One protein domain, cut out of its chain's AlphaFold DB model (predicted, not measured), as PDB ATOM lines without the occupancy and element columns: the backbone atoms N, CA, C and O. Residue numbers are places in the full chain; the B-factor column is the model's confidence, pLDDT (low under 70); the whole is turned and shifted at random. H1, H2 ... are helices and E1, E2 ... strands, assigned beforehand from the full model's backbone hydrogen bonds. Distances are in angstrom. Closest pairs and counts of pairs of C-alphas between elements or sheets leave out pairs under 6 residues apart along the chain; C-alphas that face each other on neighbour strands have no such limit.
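Overview. This is residues 8 to 154 of the 166 residues of the protein "Putative UV damage endonuclease" of Chloroflexi bacterium ADurb.Bin325 (UniProt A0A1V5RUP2). A small sheet of three short strands, E1, E2 and E5, has helix H3 over its edge strand E1, H1 side by side with H3 and also grazing the sheet at E1, and H2 following at the end of E1, while the beginning of H4, residues 102 to 106, meets residues 139 to 143 of H5 with the two helices about perpendicular, and H6 folds back on H5. From this body a thin two-stranded arm, the hairpin of E3 and E4, runs far out, and its tip, residues 80 to 85, sticks out free. The printed part has 147 residues, with six named helices and five named strands in the order H1 E1 H2 H3 E2 E3 E4 H4 E5 H5 H6. The larger sheet has the order E1, E2, E5 and is parallel, E3 and E4 are antiparallel, and the class is mixed, helices and strands. The whole is only just compact, close to loose, with a radius of gyration of the C-alphas of 17.4 A and an elongated outline of 59 by 37 by 25 A, whose length the arm makes.

Along the chain. The sheet's strands are E1, residues 30 to 33, E2, residues 65 to 68, and E5, residues 124 to 127. H1, residues 16 to 26, begins at C-alpha 16 (45.082, -8.871, 35.255) and is 15.1 A long. H2 holds residues 34 to 39 and H3 residues 47 to 55, 12.1 A long. E3 is residues 76 to 78 and E4 residues 87 to 89. H4, residues 102 to 113, is 16.4 A long, and H5, residues 133 to 146, is 19.7 A long. H6, residues 148 to 151, ends at C-alpha 151 (28.975, -24.623, 18.007).

Arrangement. E1 and E2 are parallel at 15 degrees, with N 67 and O 32 2.8 A apart, within hydrogen-bond range. E2 and E5 are parallel at 30 degrees, with N 126 and O 66 at 2.8 A. E1, H2, H3 and E2 form a strand-helix-strand unit, two parallel neighbour strands with helices between, and its crossover is right-handed. H3 is on the sheet, over E1, and runs along the strands at 21 degrees on the local plane. H3 touches H1 at a shallow tilt of 16 degrees, the same way, closest at the C-alphas of Val 16 and Ala 50, 6.5 A. H2 and H3 only just touch, with 3 pairs of C-alphas within 8 A, the closest being His 37 and Ala 47 at 7.2 A. H4, with residues 111 to 112 alone, touches H3, closest at the C-alphas of Arg 48 and Ser 111, 6.1 A. H4 and H5 touch about perpendicular, at 74 degrees, closest at the C-alphas of Pro 102 and Leu 139, 6.2 A. H6 touches H5, the closest C-alphas being those of Ala 144 and Ala 151, 5.3 A. In the hairpin of E3 and E4, N 78 and O 87 are 2.8 A apart. In H2, H3, H4 and H5 every O i to N i+4 pair is within hydrogen-bond range, in H1 6 of 7, and H6 is too short for such a pair.

Size, cuts and confidence. The C-alphas farthest apart are those of Asp 83 and Gly 117, 62.0 A. The printed part has no cut, and the link from E4 to H4, 12 residues, is long. The mean pLDDT of the printed part is 93.3, and residues 114 to 120 are under 70.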
ATOM      1  N   GLU A   8      38.318  -3.919  33.499       98.31
ATOM      2  CA  GLU A   8      38.928  -4.708  32.429       98.31
ATOM      3  C   GLU A   8      40.447  -4.520  32.454       98.31
ATOM      4  O   GLU A   8      40.917  -3.434  32.806       98.31
ATOM      5  N   ASN A   9      41.211  -5.564  32.120       98.38
ATOM      6  CA  ASN A   9      42.659  -5.450  31.933       98.38
ATOM      7  C   ASN A   9      42.955  -4.740  30.605       98.38
ATOM      8  O   ASN A   9      42.281  -5.001  29.613       98.38
ATOM      9  N   ASP A  10      43.966  -3.873  30.577       97.38
ATOM     10  CA  ASP A  10      44.355  -3.107  29.388       97.38
ATOM     11  C   ASP A  10      45.657  -3.621  28.742       97.38
ATOM     12  O   ASP A  10      46.320  -4.523  29.258       97.38
ATOM     13  N   ASP A  11      45.994  -3.067  27.576       96.06
ATOM     14  CA  ASP A  11      47.105  -3.491  26.714       96.06
ATOM     15  C   ASP A  11      48.485  -2.873  27.024       96.06
ATOM     16  O   ASP A  11      49.435  -3.123  26.274       96.06
ATOM     17  N   ALA A  12      48.628  -2.059  28.078       96.12
ATOM     18  CA  ALA A  12      49.851  -1.277  28.297       96.12
ATOM     19  C   ALA A  12      50.214  -0.922  29.751       96.12
ATOM     20  O   ALA A  12      51.378  -0.616  30.023       96.12
ATOM     21  N   ARG A  13      49.252  -0.839  30.670       96.00
ATOM     22  CA  ARG A  13      49.427  -0.290  32.022       96.00
ATOM     23  C   ARG A  13      48.892  -1.224  33.088       96.00
ATOM     24  O   ARG A  13      49.675  -1.611  33.950       96.00
ATOM     25  N   PHE A  14      47.612  -1.582  33.032       97.81
ATOM     26  CA  PHE A  14      46.950  -2.357  34.080       97.81
ATOM     27  C   PHE A  14      46.625  -3.767  33.589       97.81
ATOM     28  O   PHE A  14      45.642  -3.992  32.884       97.81
ATOM     29  N   GLY A  15      47.464  -4.726  33.976       98.12
ATOM     30  CA  GLY A  15      47.263  -6.139  33.675       98.12
ATOM     31  C   GLY A  15      46.239  -6.792  34.607       98.12
ATOM     32  O   GLY A  15      45.668  -6.164  35.504       98.12
ATOM     33  N   VAL A  16      46.038  -8.100  34.439       98.19
ATOM     34  CA  VAL A  16      45.082  -8.871  35.255       98.19
ATOM     35  C   VAL A  16      45.425  -8.829  36.748       98.19
ATOM     36  O   VAL A  16      44.525  -8.727  37.579       98.19
ATOM     37  N   CYS A  17      46.710  -8.843  37.116       97.50
ATOM     38  CA  CYS A  17      47.111  -8.713  38.519       97.50
ATOM     39  C   CYS A  17      46.695  -7.374  39.146       97.50
ATOM     40  O   CYS A  17      46.255  -7.359  40.297       97.50
ATOM     41  N   ASP A  18      46.768  -6.271  38.400       98.19
ATOM     42  CA  ASP A  18      46.394  -4.947  38.905       98.19
ATOM     43  C   ASP A  18      44.890  -4.865  39.176       98.19
ATOM     44  O   ASP A  18      44.454  -4.431  40.245       98.19
ATOM     45  N   ILE A  19      44.071  -5.340  38.236       98.06
ATOM     46  CA  ILE A  19      42.615  -5.312  38.405       98.06
ATOM     47  C   ILE A  19      42.134  -6.315  39.465       98.06
ATOM     48  O   ILE A  19      41.169  -6.023  40.171       98.06
ATOM     49  N   LEU A  20      42.830  -7.443  39.659       98.25
ATOM     50  CA  LEU A  20      42.577  -8.363  40.776       98.25
ATOM     51  C   LEU A  20      42.844  -7.686  42.122       98.25
ATOM     52  O   LEU A  20      42.015  -7.769  43.028       98.25
ATOM     53  N   TRP A  21      43.945  -6.943  42.233       98.06
ATOM     54  CA  TRP A  21      44.248  -6.165  43.432       98.06
ATOM     55  C   TRP A  21      43.155  -5.127  43.743       98.06
ATOM     56  O   TRP A  21      42.801  -4.923  44.911       98.06
ATOM     57  N   ILE A  22      42.573  -4.494  42.715       97.88
ATOM     58  CA  ILE A  22      41.435  -3.574  42.881       97.88
ATOM     59  C   ILE A  22      40.171  -4.338  43.293       97.88
ATOM     60  O   ILE A  22      39.447  -3.882  44.187       97.88
ATOM     61  N   HIS A  23      39.897  -5.494  42.682       97.56
ATOM     62  CA  HIS A  23      38.752  -6.338  43.023       97.56
ATOM     63  C   HIS A  23      38.749  -6.710  44.510       97.56
ATOM     64  O   HIS A  23      37.739  -6.501  45.176       97.56
ATOM     65  N   GLU A  24      39.881  -7.144  45.066       97.88
ATOM     66  CA  GLU A  24      40.006  -7.492  46.494       97.88
ATOM     67  C   GLU A  24      39.562  -6.368  47.446       97.88
ATOM     68  O   GLU A  24      39.119  -6.629  48.563       97.88
ATOM     69  N   ARG A  25      39.679  -5.106  47.019       97.81
ATOM     70  CA  ARG A  25      39.373  -3.917  47.835       97.81
ATOM     71  C   ARG A  25      37.990  -3.338  47.579       97.81
ATOM     72  O   ARG A  25      37.491  -2.570  48.397       97.81
ATOM     73  N   THR A  26      37.395  -3.648  46.432       96.56
ATOM     74  CA  THR A  26      36.176  -2.981  45.951       96.56
ATOM     75  C   THR A  26      35.018  -3.938  45.701       96.56
ATOM     76  O   THR A  26      33.871  -3.498  45.667       96.56
ATOM     77  N   GLY A  27      35.303  -5.226  45.505       95.50
ATOM     78  CA  GLY A  27      34.346  -6.225  45.039       95.50
ATOM     79  C   GLY A  27      33.877  -6.012  43.596       95.50
ATOM     80  O   GLY A  27      32.901  -6.637  43.189       95.50
ATOM     81  N   ALA A  28      34.514  -5.127  42.819       96.31
ATOM     82  CA  ALA A  28      34.116  -4.863  41.437       96.31
ATOM     83  C   ALA A  28      34.361  -6.104  40.552       96.31
ATOM     84  O   ALA A  28      35.478  -6.623  40.572       96.31
ATOM     85  N   PRO A  29      33.372  -6.584  39.774       97.12
ATOM     86  CA  PRO A  29      33.576  -7.676  38.823       97.12
ATOM     87  C   PRO A  29      34.628  -7.333  37.768       97.12
ATOM     88  O   PRO A  29      34.795  -6.166  37.406       97.12
ATOM     89  N   LEU A  30      35.299  -8.357  37.247       98.06
ATOM     90  CA  LEU A  30      36.386  -8.222  36.287       98.06
ATOM     91  C   LEU A  30      36.031  -8.854  34.942       98.06
ATOM     92  O   LEU A  30      35.702 -10.037  34.858       98.06
ATOM     93  N   VAL A  31      36.149  -8.064  33.885       98.31
ATOM     94  CA  VAL A  31      36.124  -8.505  32.494       98.31
ATOM     95  C   VAL A  31      37.548  -8.877  32.106       98.31
ATOM     96  O   VAL A  31      38.464  -8.069  32.223       98.31
ATOM     97  N   PHE A  32      37.734 -10.113  31.661       98.38
ATOM     98  CA  PHE A  32      38.981 -10.524  31.025       98.38
ATOM     99  C   PHE A  32      38.945 -10.103  29.555       98.38
ATOM    100  O   PHE A  32      37.983 -10.446  28.867       98.38
ATOM    101  N   ASP A  33      39.971  -9.412  29.070       98.56
ATOM    102  CA  ASP A  33      40.206  -9.214  27.637       98.56
ATOM    103  C   ASP A  33      41.410 -10.043  27.183       98.56
ATOM    104  O   ASP A  33      42.521  -9.918  27.717       98.56
ATOM    105  N   ASN A  34      41.179 -10.914  26.194       98.06
ATOM    106  CA  ASN A  34      42.192 -11.855  25.727       98.06
ATOM    107  C   ASN A  34      43.394 -11.157  25.069       98.06
ATOM    108  O   ASN A  34      44.533 -11.576  25.291       98.06
ATOM    109  N   LEU A  35      43.152 -10.137  24.240       98.06
ATOM    110  CA  LEU A  35      44.194  -9.533  23.421       98.06
ATOM    111  C   LEU A  35      45.016  -8.578  24.274       98.06
ATOM    112  O   LEU A  35      46.243  -8.620  24.211       98.06
ATOM    113  N   HIS A  36      44.364  -7.802  25.136       98.44
ATOM    114  CA  HIS A  36      45.037  -6.988  26.139       98.44
ATOM    115  C   HIS A  36      45.941  -7.850  27.022       98.44
ATOM    116  O   HIS A  36      47.114  -7.527  27.182       98.44
ATOM    117  N   HIS A  37      45.459  -9.006  27.500       98.12
ATOM    118  CA  HIS A  37      46.287  -9.925  28.291       98.12
ATOM    119  C   HIS A  37      47.466 -10.485  27.485       98.12
ATOM    120  O   HIS A  37      48.563 -10.635  28.008       98.12
ATOM    121  N   ARG A  38      47.292 -10.777  26.190       96.75
ATOM    122  CA  ARG A  38      48.414 -11.198  25.329       96.75
ATOM    123  C   ARG A  38      49.455 -10.090  25.141       96.75
ATOM    124  O   ARG A  38      50.640 -10.397  25.040       96.75
ATOM    125  N   LEU A  39      49.023  -8.833  25.058       97.75
ATOM    126  CA  LEU A  39      49.891  -7.676  24.820       97.75
ATOM    127  C   LEU A  39      50.577  -7.176  26.095       97.75
ATOM    128  O   LEU A  39      51.716  -6.716  26.024       97.75
ATOM    129  N   HIS A  40      49.917  -7.305  27.248       98.12
ATOM    130  CA  HIS A  40      50.397  -6.818  28.537       98.12
ATOM    131  C   HIS A  40      50.085  -7.799  29.670       98.12
ATOM    132  O   HIS A  40      49.053  -7.742  30.337       98.12
ATOM    133  N   ASN A  41      51.036  -8.701  29.902       97.56
ATOM    134  CA  ASN A  41      51.024  -9.680  30.989       97.56
ATOM    135  C   ASN A  41      52.406  -9.724  31.658       97.56
ATOM    136  O   ASN A  41      53.161 -10.686  31.476       97.56
ATOM    137  N   PRO A  42      52.791  -8.649  32.372       96.31
ATOM    138  CA  PRO A  42      54.127  -8.516  32.955       96.31
ATOM    139  C   PRO A  42      54.422  -9.577  34.026       96.31
ATOM    140  O   PRO A  42      55.582  -9.896  34.268       96.31
ATOM    141  N   ASP A  43      53.386 -10.140  34.648       92.81
ATOM    142  CA  ASP A  43      53.471 -11.221  35.630       92.81
ATOM    143  C   ASP A  43      53.536 -12.625  35.001       92.81
ATOM    144  O   ASP A  43      53.721 -13.610  35.716       92.81
ATOM    145  N   GLY A  44      53.414 -12.736  33.673       96.06
ATOM    146  CA  GLY A  44      53.537 -14.003  32.948       96.06
ATOM    147  C   GLY A  44      52.432 -15.014  33.262       96.06
ATOM    148  O   GLY A  44      52.604 -16.211  33.025       96.06
ATOM    149  N   ARG A  45      51.286 -14.564  33.786       95.56
ATOM    150  CA  ARG A  45      50.181 -15.441  34.180       95.56
ATOM    151  C   ARG A  45      49.577 -16.150  32.967       95.56
ATOM    152  O   ARG A  45      49.202 -15.479  31.996       95.56
ATOM    153  N   PRO A  46      49.411 -17.483  33.000       95.56
ATOM    154  CA  PRO A  46      48.759 -18.208  31.917       95.56
ATOM    155  C   PRO A  46      47.343 -17.680  31.662       95.56
ATOM    156  O   PRO A  46      46.579 -17.456  32.602       95.56
ATOM    157  N   ALA A  47      46.965 -17.514  30.391       94.56
ATOM    158  CA  ALA A  47      45.682 -16.905  30.021       94.56
ATOM    159  C   ALA A  47      44.481 -17.652  30.629       94.56
ATOM    160  O   ALA A  47      43.525 -17.029  31.078       94.56
ATOM    161  N   ARG A  48      44.567 -18.987  30.721       93.06
ATOM    162  CA  ARG A  48      43.557 -19.823  31.383       93.06
ATOM    163  C   ARG A  48      43.369 -19.452  32.857       93.06
ATOM    164  O   ARG A  48      42.240 -19.360  33.328       93.06
ATOM    165  N   GLU A  49      44.461 -19.248  33.585       94.31
ATOM    166  CA  GLU A  49      44.415 -18.895  35.005       94.31
ATOM    167  C   GLU A  49      43.905 -17.472  35.216       94.31
ATOM    168  O   GLU A  49      43.116 -17.235  36.131       94.31
ATOM    169  N   ALA A  50      44.332 -16.544  34.356       96.38
ATOM    170  CA  ALA A  50      43.864 -15.164  34.343       96.38
ATOM    171  C   ALA A  50      42.350 -15.093  34.096       96.38
ATOM    172  O   ALA A  50      41.620 -14.533  34.913       96.38
ATOM    173  N   LEU A  51      41.868 -15.764  33.044       96.19
ATOM    174  CA  LEU A  51      40.446 -15.905  32.749       96.19
ATOM    175  C   LEU A  51      39.693 -16.484  33.950       96.19
ATOM    176  O   LEU A  51      38.732 -15.882  34.422       96.19
ATOM    177  N   ALA A  52      40.144 -17.621  34.484       94.38
ATOM    178  CA  ALA A  52      39.483 -18.263  35.614       94.38
ATOM    179  C   ALA A  52      39.430 -17.352  36.855       94.38
ATOM    180  O   ALA A  52      38.440 -17.374  37.586       94.38
ATOM    181  N   ALA A  53      40.469 -16.549  37.102       95.50
ATOM    182  CA  ALA A  53      40.481 -15.571  38.183       95.50
ATOM    183  C   ALA A  53      39.440 -14.468  37.969       95.50
ATOM    184  O   ALA A  53      38.652 -14.217  38.878       95.50
ATOM    185  N   CYS A  54      39.374 -13.882  36.771       96.94
ATOM    186  CA  CYS A  54      38.367 -12.879  36.425       96.94
ATOM    187  C   CYS A  54      36.942 -13.438  36.534       96.94
ATOM    188  O   CYS A  54      36.092 -12.809  37.160       96.94
ATOM    189  N   LEU A  55      36.675 -14.648  36.030       95.56
ATOM    190  CA  LEU A  55      35.348 -15.274  36.109       95.56
ATOM    191  C   LEU A  55      34.854 -15.434  37.558       95.56
ATOM    192  O   LEU A  55      33.679 -15.202  37.829       95.56
ATOM    193  N   ARG A  56      35.746 -15.758  38.505       94.81
ATOM    194  CA  ARG A  56      35.399 -15.904  39.934       94.81
ATOM    195  C   ARG A  56      35.032 -14.593  40.633       94.81
ATOM    196  O   ARG A  56      34.502 -14.639  41.737       94.81
ATOM    197  N   THR A  57      35.314 -13.443  40.024       95.88
ATOM    198  CA  THR A  57      35.004 -12.131  40.621       95.88
ATOM    199  C   THR A  57      33.545 -11.712  40.458       95.88
ATOM    200  O   THR A  57      33.103 -10.747  41.085       95.88
ATOM    201  N   TRP A  58      32.789 -12.415  39.612       94.94
ATOM    202  CA  TRP A  58      31.391 -12.100  39.353       94.94
ATOM    203  C   TRP A  58      30.482 -12.675  40.451       94.94
ATOM    204  O   TRP A  58      30.670 -13.821  40.862       94.94
ATOM    205  N   PRO A  59      29.481 -11.911  40.936       93.00
ATOM    206  CA  PRO A  59      28.552 -12.390  41.951       93.00
ATOM    207  C   PRO A  59      27.747 -13.608  41.491       93.00
ATOM    208  O   PRO A  59      27.361 -13.713  40.327       93.00
ATOM    209  N   THR A  60      27.401 -14.486  42.433       90.44
ATOM    210  CA  THR A  60      26.518 -15.631  42.178       90.44
ATOM    211  C   THR A  60      25.216 -15.194  41.505       90.44
ATOM    212  O   THR A  60      24.558 -14.255  41.952       90.44
ATOM    213  N   GLY A  61      24.826 -15.900  40.441       90.19
ATOM    214  CA  GLY A  61      23.622 -15.598  39.663       90.19
ATOM    215  C   GLY A  61      23.802 -14.500  38.610       90.19
ATOM    216  O   GLY A  61      22.866 -14.237  37.858       90.19
ATOM    217  N   VAL A  62      24.986 -13.885  38.514       92.19
ATOM    218  CA  VAL A  62      25.343 -12.971  37.424       92.19
ATOM    219  C   VAL A  62      26.277 -13.697  36.465       92.19
ATOM    220  O   VAL A  62      27.331 -14.182  36.871       92.19
ATOM    221  N   ARG A  63      25.894 -13.765  35.189       92.88
ATOM    222  CA  ARG A  63      26.734 -14.362  34.151       92.88
ATOM    223  C   ARG A  63      27.954 -13.461  33.888       92.88
ATOM    224  O   ARG A  63      27.759 -12.276  33.607       92.88
ATOM    225  N   PRO A  64      29.191 -13.976  33.996       95.19
ATOM    226  CA  PRO A  64      30.389 -13.221  33.666       95.19
ATOM    227  C   PRO A  64      30.432 -12.773  32.212       95.19
ATOM    228  O   PRO A  64      29.949 -13.473  31.323       95.19
ATOM    229  N   LYS A  65      31.091 -11.640  31.972       96.06
ATOM    230  CA  LYS A  65      31.402 -11.133  30.634       96.06
ATOM    231  C   LYS A  65      32.907 -11.190  30.382       96.06
ATOM    232  O   LYS A  65      33.694 -10.795  31.239       96.06
ATOM    233  N   VAL A  66      33.282 -11.622  29.186       97.44
ATOM    234  CA  VAL A  66      34.657 -11.661  28.674       97.44
ATOM    235  C   VAL A  66      34.713 -10.917  27.342       97.44
ATOM    236  O   VAL A  66      33.729 -10.904  26.600       97.44
ATOM    237  N   HIS A  67      35.838 -10.284  27.034       98.56
ATOM    238  CA  HIS A  67      36.099  -9.669  25.739       98.56
ATOM    239  C   HIS A  67      37.040 -10.541  24.909       98.56
ATOM    240  O   HIS A  67      38.008 -11.126  25.409       98.56
ATOM    241  N   PHE A  68      36.723 -10.654  23.621       98.56
ATOM    242  CA  PHE A  68      37.564 -11.349  22.667       98.56
ATOM    243  C   PHE A  68      37.747 -10.532  21.392       98.56
ATOM    244  O   PHE A  68      36.779 -10.191  20.711       98.56
ATOM    245  N   SER A  69      39.003 -10.323  21.017       98.19
ATOM    246  CA  SER A  69      39.420  -9.793  19.723       98.19
ATOM    247  C   SER A  69      40.571 -10.621  19.150       98.19
ATOM    248  O   SER A  69      41.247 -11.366  19.865       98.19
ATOM    249  N   SER A  70      40.779 -10.504  17.840       98.25
ATOM    250  CA  SER A  70      41.989 -10.980  17.167       98.25
ATOM    251  C   SER A  70      42.813  -9.770  16.715       98.25
ATOM    252  O   SER A  70      42.232  -8.747  16.327       98.25
ATOM    253  N   PRO A  71      44.153  -9.849  16.755       97.56
ATOM    254  CA  PRO A  71      44.991  -8.761  16.279       97.56
ATOM    255  C   PRO A  71      44.840  -8.620  14.762       97.56
ATOM    256  O   PRO A  71      44.838  -9.600  14.019       97.56
ATOM    257  N   ARG A  72      44.756  -7.384  14.277       96.94
ATOM    258  CA  ARG A  72      44.777  -7.090  12.846       96.94
ATOM    259  C   ARG A  72      46.160  -7.397  12.292       96.94
ATOM    260  O   ARG A  72      47.155  -6.838  12.757       96.94
ATOM    261  N   THR A  73      46.206  -8.226  11.257       95.75
ATOM    262  CA  THR A  73      47.457  -8.604  10.581       95.75
ATOM    263  C   THR A  73      47.565  -7.993   9.184       95.75
ATOM    264  O   THR A  73      48.657  -7.865   8.630       95.75
ATOM    265  N   GLU A  74      46.443  -7.525   8.644       94.25
ATOM    266  CA  GLU A  74      46.313  -6.955   7.314       94.25
ATOM    267  C   GLU A  74      46.713  -5.478   7.292       94.25
ATOM    268  O   GLU A  74      46.450  -4.711   8.232       94.25
ATOM    269  N   TRP A  75      47.283  -5.047   6.164       95.19
ATOM    270  CA  TRP A  75      47.555  -3.638   5.895       95.19
ATOM    271  C   TRP A  75      46.297  -2.779   6.090       95.19
ATOM    272  O   TRP A  75      45.170  -3.175   5.780       95.19
ATOM    273  N   ILE A  76      46.495  -1.579   6.628       93.12
ATOM    274  CA  ILE A  76      45.447  -0.565   6.703       93.12
ATOM    275  C   ILE A  76      45.615   0.323   5.480       93.12
ATOM    276  O   ILE A  76      46.638   0.998   5.346       93.12
ATOM    277  N   VAL A  77      44.615   0.283   4.603       93.38
ATOM    278  CA  VAL A  77      44.528   1.114   3.404       93.38
ATOM    279  C   VAL A  77      43.544   2.242   3.689       93.38
ATOM    280  O   VAL A  77      42.397   1.999   4.056       93.38
ATOM    281  N   GLU A  78      44.015   3.474   3.568       91.19
ATOM    282  CA  GLU A  78      43.223   4.689   3.708       91.19
ATOM    283  C   GLU A  78      43.083   5.314   2.320       91.19
ATOM    284  O   GLU A  78      44.047   5.861   1.771       91.19
ATOM    285  N   GLU A  79      41.880   5.194   1.754       91.50
ATOM    286  CA  GLU A  79      41.519   5.837   0.493       91.50
ATOM    287  C   GLU A  79      41.672   7.355   0.616       91.50
ATOM    288  O   GLU A  79      41.335   7.962   1.639       91.50
ATOM    289  N   ARG A  80      42.205   7.974  -0.435       88.31
ATOM    290  CA  ARG A  80      42.411   9.423  -0.523       88.31
ATOM    291  C   ARG A  80      41.592   9.990  -1.682       88.31
ATOM    292  O   ARG A  80      40.823   9.273  -2.314       88.31
ATOM    293  N   GLY A  81      41.695  11.298  -1.922       88.62
ATOM    294  CA  GLY A  81      41.018  11.933  -3.059       88.62
ATOM    295  C   GLY A  81      41.377  11.260  -4.391       88.62
ATOM    296  O   GLY A  81      42.426  10.633  -4.487       88.62
ATOM    297  N   ALA A  82      40.527  11.423  -5.409       84.88
ATOM    298  CA  ALA A  82      40.589  10.677  -6.675       84.88
ATOM    299  C   ALA A  82      41.961  10.688  -7.387       84.88
ATOM    300  O   ALA A  82      42.295   9.723  -8.065       84.88
ATOM    301  N   ASP A  83      42.767  11.735  -7.186       92.06
ATOM    302  CA  ASP A  83      44.094  11.895  -7.799       92.06
ATOM    303  C   ASP A  83      45.262  11.535  -6.858       92.06
ATOM    304  O   ASP A  83      46.425  11.820  -7.149       92.06
ATOM    305  N   GLN A  84      44.979  10.951  -5.691       91.50
ATOM    306  CA  GLN A  84      45.984  10.566  -4.703       91.50
ATOM    307  C   GLN A  84      46.045   9.051  -4.551       91.50
ATOM    308  O   GLN A  84      45.027   8.376  -4.430       91.50
ATOM    309  N   LEU A  85      47.266   8.518  -4.482       90.75
ATOM    310  CA  LEU A  85      47.467   7.115  -4.138       90.75
ATOM    311  C   LEU A  85      46.939   6.832  -2.719       90.75
ATOM    312  O   LEU A  85      47.139   7.666  -1.825       90.75
ATOM    313  N   PRO A  86      46.323   5.658  -2.483       92.62
ATOM    314  CA  PRO A  86      45.920   5.248  -1.146       92.62
ATOM    315  C   PRO A  86      47.113   5.251  -0.189       92.62
ATOM    316  O   PRO A  86      48.217   4.821  -0.537       92.62
ATOM    317  N   ALA A  87      46.896   5.717   1.039       93.50
ATOM    318  CA  ALA A  87      47.906   5.561   2.075       93.50
ATOM    319  C   ALA A  87      47.830   4.155   2.653       93.50
ATOM    320  O   ALA A  87      46.770   3.700   3.068       93.50
ATOM    321  N   VAL A  88      48.976   3.484   2.721       94.50
ATOM    322  CA  VAL A  88      49.080   2.132   3.264       94.50
ATOM    323  C   VAL A  88      49.981   2.161   4.488       94.50
ATOM    324  O   VAL A  88      51.108   2.653   4.431       94.50
ATOM    325  N   ARG A  89      49.495   1.631   5.611       94.44
ATOM    326  CA  ARG A  89      50.274   1.530   6.852       94.44
ATOM    327  C   ARG A  89      50.113   0.175   7.515       94.44
ATOM    328  O   ARG A  89      49.054  -0.448   7.450       94.44
ATOM    329  N   ARG A  90      51.182  -0.272   8.175       95.31
ATOM    330  CA  ARG A  90      51.177  -1.539   8.911       95.31
ATOM    331  C   ARG A  90      50.223  -1.440  10.104       95.31
ATOM    332  O   ARG A  90      50.151  -0.365  10.719       95.31
ATOM    333  N   PRO A  91      49.516  -2.520  10.463       95.12
ATOM    334  CA  PRO A  91      48.759  -2.535  11.699       95.12
ATOM    335  C   PRO A  91      49.706  -2.521  12.907       95.12
ATOM    336  O   PRO A  91      50.897  -2.827  12.816       95.12
ATOM    337  N   ARG A  92      49.163  -2.133  14.058       95.75
ATOM    338  CA  ARG A  92      49.750  -2.424  15.365       95.75
ATOM    339  C   ARG A  92      48.972  -3.595  15.947       95.75
ATOM    340  O   ARG A  92      47.769  -3.671  15.726       95.75
ATOM    341  N   TRP A  93      49.630  -4.437  16.735       95.94
ATOM    342  CA  TRP A  93      49.013  -5.636  17.315       95.94
ATOM    343  C   TRP A  93      47.810  -5.353  18.226       95.94
ATOM    344  O   TRP A  93      46.948  -6.205  18.367       95.94
ATOM    345  N   VAL A  94      47.721  -4.137  18.771       95.75
ATOM    346  CA  VAL A  94      46.569  -3.634  19.543       95.75
ATOM    347  C   VAL A  94      45.316  -3.385  18.697       95.75
ATOM    348  O   VAL A  94      44.218  -3.243  19.211       95.75
ATOM    349  N   TYR A  95      45.446  -3.271  17.376       97.00
ATOM    350  CA  TYR A  95      44.284  -3.022  16.532       97.00
ATOM    351  C   TYR A  95      43.487  -4.297  16.342       97.00
ATOM    352  O   TYR A  95      44.043  -5.308  15.932       97.00
ATOM    353  N   HIS A  96      42.176  -4.213  16.539       96.81
ATOM    354  CA  HIS A  96      41.290  -5.338  16.284       96.81
ATOM    355  C   HIS A  96      41.120  -5.555  14.782       96.81
ATOM    356  O   HIS A  96      41.001  -4.594  14.002       96.81
ATOM    357  N   SER A  97      41.115  -6.825  14.395       97.38
ATOM    358  CA  SER A  97      40.802  -7.281  13.049       97.38
ATOM    359  C   SER A  97      39.356  -6.950  12.660       97.38
ATOM    360  O   SER A  97      38.495  -6.631  13.490       97.38
ATOM    361  N   ASP A  98      39.080  -7.002  11.357       97.31
ATOM    362  CA  ASP A  98      37.716  -6.825  10.861       97.31
ATOM    363  C   ASP A  98      36.840  -8.034  11.235       97.31
ATOM    364  O   ASP A  98      35.702  -7.848  11.666       97.31
ATOM    365  N   TYR A  99      37.416  -9.241  11.193       98.12
ATOM    366  CA  TYR A  99      36.793 -10.512  11.566       98.12
ATOM    367  C   TYR A  99      37.595 -11.238  12.642       98.12
ATOM    368  O   TYR A  99      38.816 -11.113  12.704       98.12
ATOM    369  N   VAL A 100      36.918 -12.026  13.474       98.19
ATOM    370  CA  VAL A 100      37.569 -12.871  14.483       98.19
ATOM    371  C   VAL A 100      38.296 -14.023  13.791       98.19
ATOM    372  O   VAL A 100      37.714 -14.675  12.928       98.19
ATOM    373  N   ASN A 101      39.543 -14.298  14.178       98.25
ATOM    374  CA  ASN A 101      40.234 -15.509  13.744       98.25
ATOM    375  C   ASN A 101      39.568 -16.722  14.423       98.25
ATOM    376  O   ASN A 101      39.647 -16.838  15.652       98.25
ATOM    377  N   PRO A 102      38.919 -17.629  13.670       98.06
ATOM    378  CA  PRO A 102      38.133 -18.698  14.271       98.06
ATOM    379  C   PRO A 102      38.999 -19.688  15.048       98.06
ATOM    380  O   PRO A 102      38.566 -20.182  16.082       98.06
ATOM    381  N   PHE A 103      40.235 -19.944  14.613       98.31
ATOM    382  CA  PHE A 103      41.115 -20.905  15.279       98.31
ATOM    383  C   PHE A 103      41.589 -20.386  16.638       98.31
ATOM    384  O   PHE A 103      41.531 -21.112  17.625       98.31
ATOM    385  N   GLU A 104      41.936 -19.099  16.732       97.38
ATOM    386  CA  GLU A 104      42.266 -18.480  18.021       97.38
ATOM    387  C   GLU A 104      41.077 -18.488  18.988       97.38
ATOM    388  O   GLU A 104      41.256 -18.655  20.196       97.38
ATOM    389  N   PHE A 105      39.862 -18.295  18.466       97.69
ATOM    390  CA  PHE A 105      38.642 -18.336  19.266       97.69
ATOM    391  C   PHE A 105      38.327 -19.751  19.766       97.69
ATOM    392  O   PHE A 105      37.970 -19.933  20.929       97.69
ATOM    393  N   ILE A 106      38.504 -20.759  18.910       96.44
ATOM    394  CA  ILE A 106      38.352 -22.178  19.252       96.44
ATOM    395  C   ILE A 106      39.338 -22.572  20.359       96.44
ATOM    396  O   ILE A 106      38.922 -23.109  21.387       96.44
ATOM    397  N   ASP A 107      40.620 -22.233  20.201       95.12
ATOM    398  CA  ASP A 107      41.658 -22.513  21.199       95.12
ATOM    399  C   ASP A 107      41.338 -21.860  22.551       95.12
ATOM    400  O   ASP A 107      41.516 -22.463  23.616       95.12
ATOM    401  N   PHE A 108      40.816 -20.631  22.517       94.69
ATOM    402  CA  PHE A 108      40.347 -19.925  23.703       94.69
ATOM    403  C   PHE A 108      39.184 -20.654  24.393       94.69
ATOM    404  O   PHE A 108      39.241 -20.872  25.604       94.69
ATOM    405  N   LEU A 109      38.160 -21.083  23.649       92.88
ATOM    406  CA  LEU A 109      37.006 -21.793  24.214       92.88
ATOM    407  C   LEU A 109      37.375 -23.166  24.794       92.88
ATOM    408  O   LEU A 109      36.861 -23.539  25.857       92.88
ATOM    409  N   TYR A 110      38.280 -23.907  24.151       90.44
ATOM    410  CA  TYR A 110      38.798 -25.157  24.711       90.44
ATOM    411  C   TYR A 110      39.600 -24.909  25.989       90.44
ATOM    412  O   TYR A 110      39.369 -25.574  27.001       90.44
ATOM    413  N   SER A 111      40.469 -23.896  25.985       87.50
ATOM    414  CA  SER A 111      41.241 -23.505  27.170       87.50
ATOM    415  C   SER A 111      40.341 -23.095  28.342       87.50
ATOM    416  O   SER A 111      40.629 -23.432  29.495       87.50
ATOM    417  N   ALA A 112      39.232 -22.407  28.053       85.88
ATOM    418  CA  ALA A 112      38.242 -21.980  29.038       85.88
ATOM    419  C   ALA A 112      37.399 -23.140  29.595       85.88
ATOM    420  O   ALA A 112      37.014 -23.109  30.762       85.88
ATOM    421  N   SER A 113      37.134 -24.171  28.785       76.88
ATOM    422  CA  SER A 113      36.294 -25.313  29.181       76.88
ATOM    423  C   SER A 113      36.982 -26.258  30.177       76.88
ATOM    424  O   SER A 113      36.293 -26.935  30.932       76.88
ATOM    425  N   GLY A 114      38.321 -26.252  30.237       64.06
ATOM    426  CA  GLY A 114      39.121 -27.002  31.212       64.06
ATOM    427  C   GLY A 114      39.176 -28.520  30.980       64.06
ATOM    428  O   GLY A 114      38.191 -29.155  30.625       64.06
ATOM    429  N   ALA A 115      40.345 -29.117  31.237       41.44
ATOM    430  CA  ALA A 115      40.564 -30.569  31.255       41.44
ATOM    431  C   ALA A 115      40.355 -31.199  32.655       41.44
ATOM    432  O   ALA A 115      40.392 -32.418  32.798       41.44
ATOM    433  N   ASP A 116      40.104 -30.380  33.688       46.00
ATOM    434  CA  ASP A 116      40.287 -30.761  35.101       46.00
ATOM    435  C   ASP A 116      38.965 -31.036  35.854       46.00
ATOM    436  O   ASP A 116      38.923 -31.008  37.082       46.00
ATOM    437  N   GLY A 117      37.852 -31.254  35.143       45.47
ATOM    438  CA  GLY A 117      36.561 -31.652  35.730       45.47
ATOM    439  C   GLY A 117      35.813 -30.584  36.548       45.47
ATOM    440  O   GLY A 117      34.622 -30.745  36.805       45.47
ATOM    441  N   ALA A 118      36.452 -29.471  36.918       55.25
ATOM    442  CA  ALA A 118      35.775 -28.289  37.447       55.25
ATOM    443  C   ALA A 118      35.279 -27.424  36.278       55.25
ATOM    444  O   ALA A 118      36.069 -26.728  35.636       55.25
ATOM    445  N   SER A 119      33.978 -27.486  35.988       60.00
ATOM    446  CA  SER A 119      33.372 -26.666  34.935       60.00
ATOM    447  C   SER A 119      33.510 -25.187  35.299       60.00
ATOM    448  O   SER A 119      33.029 -24.760  36.351       60.00
ATOM    449  N   ALA A 120      34.169 -24.401  34.443       69.00
ATOM    450  CA  ALA A 120      34.075 -22.946  34.522       69.00
ATOM    451  C   ALA A 120      32.587 -22.534  34.466       69.00
ATOM    452  O   ALA A 120      31.799 -23.237  33.822       69.00
ATOM    453  N   PRO A 121      32.178 -21.442  35.144       82.38
ATOM    454  CA  PRO A 121      30.815 -20.942  35.003       82.38
ATOM    455  C   PRO A 121      30.556 -20.573  33.541       82.38
ATOM    456  O   PRO A 121      31.478 -20.141  32.849       82.38
ATOM    457  N   ASP A 122      29.308 -20.693  33.087       88.88
ATOM    458  CA  ASP A 122      28.908 -20.139  31.791       88.88
ATOM    459  C   ASP A 122      29.208 -18.637  31.761       88.88
ATOM    460  O   ASP A 122      28.958 -17.944  32.748       88.88
ATOM    461  N   PHE A 123      29.716 -18.126  30.642       93.00
ATOM    462  CA  PHE A 123      30.060 -16.716  30.460       93.00
ATOM    463  C   PHE A 123      29.664 -16.225  29.067       93.00
ATOM    464  O   PHE A 123      29.625 -16.995  28.108       93.00
ATOM    465  N   ASP A 124      29.407 -14.925  28.959       95.38
ATOM    466  CA  ASP A 124      29.139 -14.255  27.692       95.38
ATOM    467  C   ASP A 124      30.440 -13.707  27.100       95.38
ATOM    468  O   ASP A 124      31.268 -13.124  27.808       95.38
ATOM    469  N   VAL A 125      30.603 -13.838  25.783       96.50
ATOM    470  CA  VAL A 125      31.745 -13.267  25.060       96.50
ATOM    471  C   VAL A 125      31.295 -12.086  24.212       96.50
ATOM    472  O   VAL A 125      30.489 -12.230  23.294       96.50
ATOM    473  N   MET A 126      31.847 -10.912  24.500       97.81
ATOM    474  CA  MET A 126      31.749  -9.741  23.638       97.81
ATOM    475  C   MET A 126      32.839  -9.818  22.575       97.81
ATOM    476  O   MET A 126      34.025  -9.829  22.898       97.81
ATOM    477  N   LEU A 127      32.429  -9.865  21.310       98.12
ATOM    478  CA  LEU A 127      33.356  -9.839  20.184       98.12
ATOM    479  C   LEU A 127      33.713  -8.394  19.850       98.12
ATOM    480  O   LEU A 127      32.862  -7.622  19.405       98.12
ATOM    481  N   GLU A 128      34.981  -8.042  20.013       97.88
ATOM    482  CA  GLU A 128      35.493  -6.725  19.661       97.88
ATOM    483  C   GLU A 128      36.169  -6.781  18.289       97.88
ATOM    484  O   GLU A 128      37.389  -6.814  18.163       97.88
ATOM    485  N   ALA A 129      35.351  -6.809  17.237       97.81
ATOM    486  CA  ALA A 129      35.794  -6.834  15.844       97.81
ATOM    487  C   ALA A 129      35.186  -5.664  15.058       97.81
ATOM    488  O   ALA A 129      34.049  -5.248  15.308       97.81
ATOM    489  N   ARG A 130      35.917  -5.119  14.074       96.38
ATOM    490  CA  ARG A 130      35.455  -3.913  13.356       96.38
ATOM    491  C   ARG A 130      34.231  -4.163  12.477       96.38
ATOM    492  O   ARG A 130      33.419  -3.248  12.332       96.38
ATOM    493  N   ALA A 131      34.065  -5.373  11.932       97.00
ATOM    494  CA  ALA A 131      32.904  -5.723  11.111       97.00
ATOM    495  C   ALA A 131      31.633  -6.023  11.936       97.00
ATOM    496  O   ALA A 131      30.579  -6.294  11.356       97.00
ATOM    497  N   LYS A 132      31.696  -5.924  13.275       97.00
ATOM    498  CA  LYS A 132      30.545  -6.031  14.193       97.00
ATOM    499  C   LYS A 132      29.727  -7.307  13.941       97.00
ATOM    500  O   LYS A 132      30.276  -8.405  13.964       97.00
ATOM    501  N   ASP A 133      28.430  -7.182  13.658       96.50
ATOM    502  CA  ASP A 133      27.515  -8.311  13.466       96.50
ATOM    503  C   ASP A 133      27.924  -9.233  12.310       96.50
ATOM    504  O   ASP A 133      27.623 -10.427  12.345       96.50
ATOM    505  N   LEU A 134      28.631  -8.715  11.296       97.81
ATOM    506  CA  LEU A 134      29.167  -9.547  10.217       97.81
ATOM    507  C   LEU A 134      30.247 -10.498  10.740       97.81
ATOM    508  O   LEU A 134      30.268 -11.661  10.342       97.81
ATOM    509  N   ALA A 135      31.083 -10.039  11.677       97.81
ATOM    510  CA  ALA A 135      32.083 -10.885  12.319       97.81
ATOM    511  C   ALA A 135      31.430 -11.990  13.158       97.81
ATOM    512  O   ALA A 135      31.869 -13.133  13.098       97.81
ATOM    513  N   LEU A 136      30.343 -11.683  13.878       97.12
ATOM    514  CA  LEU A 136      29.592 -12.692  14.634       97.12
ATOM    515  C   LEU A 136      28.954 -13.747  13.718       97.12
ATOM    516  O   LEU A 136      29.003 -14.936  14.028       97.12
ATOM    517  N   ARG A 137      28.335 -13.325  12.607       96.88
ATOM    518  CA  ARG A 137      27.714 -14.247  11.641       96.88
ATOM    519  C   ARG A 137      28.749 -15.195  11.049       96.88
ATOM    520  O   ARG A 137      28.552 -16.403  11.123       96.88
ATOM    521  N   GLN A 138      29.861 -14.647  10.562       97.88
ATOM    522  CA  GLN A 138      30.949 -15.450  10.016       97.88
ATOM    523  C   GLN A 138      31.531 -16.398  11.072       97.88
ATOM    524  O   GLN A 138      31.654 -17.588  10.810       97.88
ATOM    525  N   LEU A 139      31.803 -15.918  12.291       97.81
ATOM    526  CA  LEU A 139      32.350 -16.765  13.353       97.81
ATOM    527  C   LEU A 139      31.425 -17.945  13.685       97.81
ATOM    528  O   LEU A 139      31.903 -19.043  13.946       97.81
ATOM    529  N   ARG A 140      30.100 -17.755  13.660       96.44
ATOM    530  CA  ARG A 140      29.146 -18.859  13.867       96.44
ATOM    531  C   ARG A 140      29.217 -19.903  12.750       96.44
ATOM    532  O   ARG A 140      29.152 -21.094  13.049       96.44
ATOM    533  N   GLU A 141      29.356 -19.474  11.497       97.56
ATOM    534  CA  GLU A 141      29.550 -20.376  10.352       97.56
ATOM    535  C   GLU A 141      30.883 -21.130  10.462       97.56
ATOM    536  O   GLU A 141      30.922 -22.351  10.292       97.56
ATOM    537  N   ASP A 142      31.952 -20.424  10.830       98.12
ATOM    538  CA  ASP A 142      33.276 -21.002  11.038       98.12
ATOM    539  C   ASP A 142      33.270 -22.026  12.181       98.12
ATOM    540  O   ASP A 142      33.813 -23.117  12.027       98.12
ATOM    541  N   LEU A 143      32.606 -21.741  13.304       97.12
ATOM    542  CA  LEU A 143      32.475 -22.697  14.408       97.12
ATOM    543  C   LEU A 143      31.678 -23.934  13.998       97.12
ATOM    544  O   LEU A 143      32.102 -25.048  14.288       97.12
ATOM    545  N   ALA A 144      30.565 -23.773  13.278       96.69
ATOM    546  CA  ALA A 144      29.803 -24.914  12.771       96.69
ATOM    547  C   ALA A 144      30.642 -25.806  11.837       96.69
ATOM    548  O   ALA A 144      30.433 -27.018  11.785       96.69
ATOM    549  N   ARG A 145      31.597 -25.211  11.115       97.94
ATOM    550  CA  ARG A 145      32.481 -25.910  10.182       97.94
ATOM    551  C   ARG A 145      33.697 -26.553  10.849       97.94
ATOM    552  O   ARG A 145      34.052 -27.669  10.481       97.94
ATOM    553  N   TYR A 146      34.356 -25.848  11.767       97.88
ATOM    554  CA  TYR A 146      35.672 -26.227  12.295       97.88
ATOM    555  C   TYR A 146      35.638 -26.763  13.733       97.88
ATOM    556  O   TYR A 146      36.568 -27.461  14.121       97.88
ATOM    557  N   ALA A 147      34.585 -26.481  14.505       96.19
ATOM    558  CA  ALA A 147      34.404 -26.960  15.880       96.19
ATOM    559  C   ALA A 147      32.906 -27.176  16.203       96.19
ATOM    560  O   ALA A 147      32.316 -26.437  17.004       96.19
ATOM    561  N   PRO A 148      32.243 -28.153  15.553       95.25
ATOM    562  CA  PRO A 148      30.798 -28.360  15.679       95.25
ATOM    563  C   PRO A 148      30.345 -28.693  17.110       95.25
ATOM    564  O   PRO A 148      29.218 -28.377  17.491       95.25
ATOM    565  N   ASP A 149      31.220 -29.289  17.920       92.62
ATOM    566  CA  ASP A 149      31.018 -29.538  19.350       92.62
ATOM    567  C   ASP A 149      30.899 -28.234  20.155       92.62
ATOM    568  O   ASP A 149      30.010 -28.110  20.999       92.62
ATOM    569  N   LEU A 150      31.738 -27.233  19.867       91.56
ATOM    570  CA  LEU A 150      31.634 -25.904  20.469       91.56
ATOM    571  C   LEU A 150      30.421 -25.144  19.927       91.56
ATOM    572  O   LEU A 150      29.711 -24.499  20.697       91.56
ATOM    573  N   ALA A 151      30.138 -25.258  18.626       92.94
ATOM    574  CA  ALA A 151      28.975 -24.623  18.007       92.94
ATOM    575  C   ALA A 151      27.653 -25.082  18.648       92.94
ATOM    576  O   ALA A 151      26.769 -24.258  18.882       92.94
ATOM    577  N   ALA A 152      27.538 -26.369  18.990       89.25
ATOM    578  CA  ALA A 152      26.364 -26.940  19.653       89.25
ATOM    579  C   ALA A 152      26.130 -26.410  21.081       89.25
ATOM    580  O   ALA A 152      25.020 -26.517  21.598       89.25
ATOM    581  N   ARG A 153      27.160 -25.839  21.721       86.19
ATOM    582  CA  ARG A 153      27.087 -25.260  23.073       86.19
ATOM    583  C   ARG A 153      26.679 -23.788  23.074       86.19
ATOM    584  O   ARG A 153      26.364 -23.255  24.134       86.19
ATOM    585  N   LEU A 154      26.712 -23.118  21.921       83.94
ATOM    586  CA  LEU A 154      26.356 -21.706  21.834       83.94
ATOM    587  C   LEU A 154      24.853 -21.516  22.002       83.94
ATOM    588  O   LEU A 154      24.051 -22.179  21.342       83.94
TER     589      LEU A 154